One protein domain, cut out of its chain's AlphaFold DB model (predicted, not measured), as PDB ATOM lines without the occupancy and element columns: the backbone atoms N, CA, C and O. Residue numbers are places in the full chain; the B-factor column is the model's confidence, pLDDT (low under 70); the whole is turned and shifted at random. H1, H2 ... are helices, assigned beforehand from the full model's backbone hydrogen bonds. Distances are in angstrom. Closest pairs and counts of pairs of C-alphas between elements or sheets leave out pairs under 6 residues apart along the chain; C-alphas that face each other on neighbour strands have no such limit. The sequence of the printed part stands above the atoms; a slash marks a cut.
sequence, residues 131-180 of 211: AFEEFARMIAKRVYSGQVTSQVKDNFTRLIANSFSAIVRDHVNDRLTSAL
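Overview. This is residues 131 to 180 of the 211 residues of the protein "HSDR_N_2 domain-containing protein" of Spirochaetia bacterium (UniProt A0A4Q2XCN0). A short helix, H1, crosses a long straight helix, H2, near the first end of H2, and a loop at that end joins the two. Residues 165 to 180 of H2 stick out as a free arm, and the body without them spans 23 A at its longest, against 47 A for the whole. The printed part has 50 residues with two named helices, H1 then H2, and no named strand; its class is all helix. It is only just loose, close to extended, with a radius of gyration of the C-alphas of 14.4 A, and spans 47 by 18 by 14 A.

Along the chain. H1, residues 133 to 143, begins at C-alpha 133 (48.230, -10.906, -38.500) and measures 15.5 A from first to last C-alpha. H2, residues 150 to 180, measures 45.2 A and ends at C-alpha 180 (13.085, -14.155, -19.270).

Arrangement. H1 and H2 touch, about perpendicular at 80 degrees. The closest C-alphas are those of Ala 136 and Thr 157, 5.2 A apart. H2 touches H1 with residues 152 to 160 alone. Every O i to N i+4 pair of H2 is within hydrogen-bond range, and 6 of 7 in H1.

Size, cuts and confidence. The C-alphas farthest apart, those of Gln 147 and Leu 180, are 46.9 A apart. Without residues 165 to 180, the body spans 23 by 15 by 13 A. The link from H1 to H2, 6 residues, is short. The printed part has no cut, and no printed residue is under 70 in pLDDT.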
ATOM      1  N   ALA A 131      41.528 -13.858 -36.362       82.62
ATOM      2  CA  ALA A 131      42.207 -12.569 -36.320       82.62
ATOM      3  C   ALA A 131      43.402 -12.536 -37.287       82.62
ATOM      4  O   ALA A 131      44.324 -13.356 -37.173       82.62
ATOM      5  N   PHE A 132      43.415 -11.572 -38.208       87.56
ATOM      6  CA  PHE A 132      44.515 -11.381 -39.142       87.56
ATOM      7  C   PHE A 132      45.787 -10.945 -38.419       87.56
ATOM      8  O   PHE A 132      45.781 -10.438 -37.293       87.56
ATOM      9  N   GLU A 133      46.920 -11.149 -39.090       87.06
ATOM     10  CA  GLU A 133      48.230 -10.906 -38.500       87.06
ATOM     11  C   GLU A 133      48.384  -9.472 -37.970       87.06
ATOM     12  O   GLU A 133      48.902  -9.258 -36.868       87.06
ATOM     13  N   GLU A 134      47.948  -8.491 -38.756       90.81
ATOM     14  CA  GLU A 134      48.086  -7.075 -38.424       90.81
ATOM     15  C   GLU A 134      47.229  -6.694 -37.218       90.81
ATOM     16  O   GLU A 134      47.716  -6.015 -36.307       90.81
ATOM     17  N   PHE A 135      45.996  -7.198 -37.158       92.81
ATOM     18  CA  PHE A 135      45.092  -6.974 -36.037       92.81
ATOM     19  C   PHE A 135      45.619  -7.629 -34.758       92.81
ATOM     20  O   PHE A 135      45.745  -6.967 -33.724       92.81
ATOM     21  N   ALA A 136      46.054  -8.890 -34.835       93.12
ATOM     22  CA  ALA A 136      46.664  -9.589 -33.708       93.12
ATOM     23  C   ALA A 136      47.910  -8.864 -33.188       93.12
ATOM     24  O   ALA A 136      48.076  -8.687 -31.979       93.12
ATOM     25  N   ARG A 137      48.763  -8.365 -34.090       93.62
ATOM     26  CA  ARG A 137      49.939  -7.563 -33.738       93.62
ATOM     27  C   ARG A 137      49.552  -6.234 -33.090       93.62
ATOM     28  O   ARG A 137      50.206  -5.824 -32.130       93.62
ATOM     29  N   MET A 138      48.523  -5.554 -33.599       94.56
ATOM     30  CA  MET A 138      48.024  -4.301 -33.031       94.56
ATOM     31  C   MET A 138      47.537  -4.505 -31.593       94.56
ATOM     32  O   MET A 138      47.920  -3.734 -30.714       94.56
ATOM     33  N   ILE A 139      46.733  -5.539 -31.342       95.19
ATOM     34  CA  ILE A 139      46.233  -5.856 -30.000       95.19
ATOM     35  C   ILE A 139      47.377  -6.305 -29.083       95.19
ATOM     36  O   ILE A 139      47.487  -5.802 -27.966       95.19
ATOM     37  N   ALA A 140      48.284  -7.162 -29.562       95.06
ATOM     38  CA  ALA A 140      49.441  -7.610 -28.789       95.06
ATOM     39  C   ALA A 140      50.290  -6.431 -28.294       95.06
ATOM     40  O   ALA A 140      50.622  -6.382 -27.118       95.06
ATOM     41  N   LYS A 141      50.562  -5.427 -29.139       95.38
ATOM     42  CA  LYS A 141      51.308  -4.217 -28.741       95.38
ATOM     43  C   LYS A 141      50.629  -3.391 -27.640       95.38
ATOM     44  O   LYS A 141      51.307  -2.621 -26.971       95.38
ATOM     45  N   ARG A 142      49.306  -3.501 -27.481       95.81
ATOM     46  CA  ARG A 142      48.540  -2.765 -26.459       95.81
ATOM     47  C   ARG A 142      48.479  -3.494 -25.116       95.81
ATOM     48  O   ARG A 142      48.211  -2.852 -24.108       95.81
ATOM     49  N   VAL A 143      48.691  -4.810 -25.109       94.81
ATOM     50  CA  VAL A 143      48.460  -5.671 -23.933       94.81
ATOM     51  C   VAL A 143      49.749  -6.333 -23.439       94.81
ATOM     52  O   VAL A 143      49.926  -6.530 -22.241       94.81
ATOM     53  N   TYR A 144      50.660  -6.685 -24.346       93.88
ATOM     54  CA  TYR A 144      51.905  -7.379 -24.044       93.88
ATOM     55  C   TYR A 144      53.076  -6.396 -23.970       93.88
ATOM     56  O   TYR A 144      53.331  -5.645 -24.907       93.88
ATOM     57  N   SER A 145      53.814  -6.426 -22.860       92.62
ATOM     58  CA  SER A 145      54.939  -5.518 -22.591       92.62
ATOM     59  C   SER A 145      56.249  -5.915 -23.281       92.62
ATOM     60  O   SER A 145      57.176  -5.110 -23.352       92.62
ATOM     61  N   GLY A 146      56.356  -7.153 -23.771       92.69
ATOM     62  CA  GLY A 146      57.549  -7.662 -24.441       92.69
ATOM     63  C   GLY A 146      57.544  -7.446 -25.956       92.69
ATOM     64  O   GLY A 146      56.603  -6.930 -26.554       92.69
ATOM     65  N   GLN A 147      58.608  -7.914 -26.610       93.25
ATOM     66  CA  GLN A 147      58.680  -7.923 -28.072       93.25
ATOM     67  C   GLN A 147      57.622  -8.865 -28.662       93.25
ATOM     68  O   GLN A 147      57.512 -10.024 -28.258       93.25
ATOM     69  N   VAL A 148      56.866  -8.388 -29.653       94.62
ATOM     70  CA  VAL A 148      55.857  -9.199 -30.351       94.62
ATOM     71  C   VAL A 148      56.552 -10.132 -31.348       94.62
ATOM     72  O   VAL A 148      56.719  -9.804 -32.525       94.62
ATOM     73  N   THR A 149      56.981 -11.293 -30.853       95.44
ATOM     74  CA  THR A 149      57.521 -12.398 -31.662       95.44
ATOM     75  C   THR A 149      56.403 -13.131 -32.412       95.44
ATOM     76  O   THR A 149      55.222 -12.929 -32.120       95.44
ATOM     77  N   SER A 150      56.752 -14.023 -33.350       94.12
ATOM     78  CA  SER A 150      55.748 -14.861 -34.032       94.12
ATOM     79  C   SER A 150      54.940 -15.694 -33.038       94.12
ATOM     80  O   SER A 150      53.725 -15.729 -33.123       94.12
ATOM     81  N   GLN A 151      55.589 -16.277 -32.027       94.88
ATOM     82  CA  GLN A 151      54.898 -17.091 -31.029       94.88
ATOM     83  C   GLN A 151      53.903 -16.276 -30.190       94.88
ATOM     84  O   GLN A 151      52.796 -16.739 -29.921       94.88
ATOM     85  N   VAL A 152      54.279 -15.052 -29.796       94.19
ATOM     86  CA  VAL A 152      53.375 -14.132 -29.085       94.19
ATOM     87  C   VAL A 152      52.196 -13.775 -29.985       94.19
ATOM     88  O   VAL A 152      51.050 -13.886 -29.565       94.19
ATOM     89  N   LYS A 153      52.465 -13.406 -31.236       94.12
ATOM     90  CA  LYS A 153      51.450 -13.072 -32.239       94.12
ATOM     91  C   LYS A 153      50.458 -14.220 -32.457       94.12
ATOM     92  O   LYS A 153      49.261 -13.996 -32.331       94.12
ATOM     93  N   ASP A 154      50.943 -15.441 -32.674       93.31
ATOM     94  CA  ASP A 154      50.108 -16.628 -32.899       93.31
ATOM     95  C   ASP A 154      49.254 -16.961 -31.666       93.31
ATOM     96  O   ASP A 154      48.116 -17.425 -31.779       93.31
ATOM     97  N   ASN A 155      49.782 -16.700 -30.464       94.19
ATOM     98  CA  ASN A 155      49.007 -16.806 -29.235       94.19
ATOM     99  C   ASN A 155      47.887 -15.757 -29.177       94.19
ATOM    100  O   ASN A 155      46.741 -16.104 -28.900       94.19
ATOM    101  N   PHE A 156      48.194 -14.495 -29.487       94.56
ATOM    102  CA  PHE A 156      47.203 -13.418 -29.530       94.56
ATOM    103  C   PHE A 156      46.128 -13.655 -30.595       94.56
ATOM    104  O   PHE A 156      44.959 -13.451 -30.290       94.56
ATOM    105  N   THR A 157      46.471 -14.167 -31.780       93.56
ATOM    106  CA  THR A 157      45.485 -14.553 -32.806       93.56
ATOM    107  C   THR A 157      44.428 -15.505 -32.238       93.56
ATOM    108  O   THR A 157      43.232 -15.262 -32.394       93.56
ATOM    109  N   ARG A 158      44.848 -16.550 -31.505       93.88
ATOM    110  CA  ARG A 158      43.913 -17.487 -30.854       93.88
ATOM    111  C   ARG A 158      43.116 -16.836 -29.726       93.88
ATOM    112  O   ARG A 158      41.911 -17.045 -29.626       93.88
ATOM    113  N   LEU A 159      43.777 -16.058 -28.866       94.81
ATOM    114  CA  LEU A 159      43.118 -15.400 -27.734       94.81
ATOM    115  C   LEU A 159      42.054 -14.399 -28.194       94.81
ATOM    116  O   LEU A 159      40.997 -14.325 -27.572       94.81
ATOM    117  N   ILE A 160      42.297 -13.670 -29.284       94.62
ATOM    118  CA  ILE A 160      41.349 -12.708 -29.857       94.62
ATOM    119  C   ILE A 160      40.099 -13.423 -30.373       94.62
ATOM    120  O   ILE A 160      38.999 -13.064 -29.958       94.62
ATOM    121  N   ALA A 161      40.249 -14.470 -31.191       91.94
ATOM    122  CA  ALA A 161      39.110 -15.241 -31.703       91.94
ATOM    123  C   ALA A 161      38.272 -15.863 -30.564       91.94
ATOM    124  O   ALA A 161      37.038 -15.794 -30.562       91.94
ATOM    125  N   ASN A 162      38.942 -16.399 -29.535       93.56
ATOM    126  CA  ASN A 162      38.277 -16.918 -28.337       93.56
ATOM    127  C   ASN A 162      37.534 -15.816 -27.567       93.56
ATOM    128  O   ASN A 162      36.409 -16.034 -27.119       93.56
ATOM    129  N   SER A 163      38.144 -14.636 -27.430       95.00
ATOM    130  CA  SER A 163      37.549 -13.495 -26.725       95.00
ATOM    131  C   SER A 163      36.327 -12.959 -27.464       95.00
ATOM    132  O   SER A 163      35.299 -12.734 -26.834       95.00
ATOM    133  N   PHE A 164      36.381 -12.830 -28.794       94.81
ATOM    134  CA  PHE A 164      35.211 -12.467 -29.598       94.81
ATOM    135  C   PHE A 164      34.066 -13.464 -29.416       94.81
ATOM    136  O   PHE A 164      32.929 -13.061 -29.170       94.81
ATOM    137  N   SER A 165      34.369 -14.762 -29.471       92.25
ATOM    138  CA  SER A 165      33.372 -15.818 -29.264       92.25
ATOM    139  C   SER A 165      32.744 -15.769 -27.867       92.25
ATOM    140  O   SER A 165      31.542 -15.998 -27.727       92.25
ATOM    141  N   ALA A 166      33.539 -15.469 -26.835       94.88
ATOM    142  CA  ALA A 166      33.054 -15.302 -25.467       94.88
ATOM    143  C   ALA A 166      32.141 -14.072 -25.339       94.88
ATOM    144  O   ALA A 166      31.010 -14.213 -24.890       94.88
ATOM    145  N   ILE A 167      32.564 -12.911 -25.851       95.88
ATOM    146  CA  ILE A 167      31.777 -11.666 -25.820       95.88
ATOM    147  C   ILE A 167      30.405 -11.850 -26.483       95.88
ATOM    148  O   ILE A 167      29.384 -11.426 -25.942       95.88
ATOM    149  N   VAL A 168      30.353 -12.504 -27.650       93.50
ATOM    150  CA  VAL A 168      29.080 -12.777 -28.338       93.50
ATOM    151  C   VAL A 168      28.186 -13.686 -27.493       93.50
ATOM    152  O   VAL A 168      26.989 -13.424 -27.373       93.50
ATOM    153  N   ARG A 169      28.753 -14.736 -26.888       94.44
ATOM    154  CA  ARG A 169      28.015 -15.663 -26.021       94.44
ATOM    155  C   ARG A 169      27.432 -14.953 -24.804       94.44
ATOM    156  O   ARG A 169      26.263 -15.168 -24.492       94.44
ATOM    157  N   ASP A 170      28.216 -14.091 -24.172       95.50
ATOM    158  CA  ASP A 170      27.799 -13.336 -22.994       95.50
ATOM    159  C   ASP A 170      26.643 -12.389 -23.347       95.50
ATOM    160  O   ASP A 170      25.592 -12.445 -22.717       95.50
ATOM    161  N   HIS A 171      26.738 -11.641 -24.454       94.19
ATOM    162  CA  HIS A 171      25.639 -10.784 -24.916       94.19
ATOM    163  C   HIS A 171      24.349 -11.543 -25.255       94.19
ATOM    164  O   HIS A 171      23.249 -11.028 -25.031       94.19
ATOM    165  N   VAL A 172      24.456 -12.748 -25.823       93.75
ATOM    166  CA  VAL A 172      23.287 -13.599 -26.091       93.75
ATOM    167  C   VAL A 172      22.652 -14.053 -24.777       93.75
ATOM    168  O   VAL A 172      21.435 -13.928 -24.621       93.75
ATOM    169  N   ASN A 173      23.458 -14.514 -23.820       92.81
ATOM    170  CA  ASN A 173      22.987 -14.930 -22.500       92.81
ATOM    171  C   ASN A 173      22.335 -13.775 -21.733       92.81
ATOM    172  O   ASN A 173      21.262 -13.959 -21.158       92.81
ATOM    173  N   ASP A 174      22.920 -12.579 -21.777       93.81
ATOM    174  CA  ASP A 174      22.381 -11.385 -21.125       93.81
ATOM    175  C   ASP A 174      21.019 -10.997 -21.703       93.81
ATOM    176  O   ASP A 174      20.080 -10.703 -20.959       93.81
ATOM    177  N   ARG A 175      20.875 -11.032 -23.037       92.44
ATOM    178  CA  ARG A 175      19.590 -10.757 -23.699       92.44
ATOM    179  C   ARG A 175      18.532 -11.800 -23.362       92.44
ATOM    180  O   ARG A 175      17.398 -11.418 -23.089       92.44
ATOM    181  N   LEU A 176      18.885 -13.087 -23.366       90.50
ATOM    182  CA  LEU A 176      17.971 -14.172 -22.995       90.50
ATOM    183  C   LEU A 176      17.518 -14.032 -21.540       90.50
ATOM    184  O   LEU A 176      16.322 -14.048 -21.266       90.50
ATOM    185  N   THR A 177      18.459 -13.813 -20.624       89.81
ATOM    186  CA  THR A 177      18.179 -13.615 -19.195       89.81
ATOM    187  C   THR A 177      17.297 -12.388 -18.972       89.81
ATOM    188  O   THR A 177      16.311 -12.455 -18.242       89.81
ATOM    189  N   SER A 178      17.587 -11.278 -19.656       89.44
ATOM    190  CA  SER A 178      16.775 -10.057 -19.584       89.44
ATOM    191  C   SER A 178      15.356 -10.272 -20.118       89.44
ATOM    192  O   SER A 178      14.402  -9.790 -19.515       89.44
ATOM    193  N   ALA A 179      15.193 -11.017 -21.216       85.44
ATOM    194  CA  ALA A 179      13.882 -11.333 -21.783       85.44
ATOM    195  C   ALA A 179      13.059 -12.278 -20.884       85.44
ATOM    196  O   ALA A 179      11.850 -12.086 -20.737       85.44
ATOM    197  N   LEU A 180      13.711 -13.260 -20.249       85.06
ATOM    198  CA  LEU A 180      13.085 -14.155 -19.270       85.06
ATOM    199  C   LEU A 180      12.618 -13.378 -18.032       85.06
ATOM    200  O   LEU A 180      11.466 -13.510 -17.629       85.06
TER     201      LEU A 180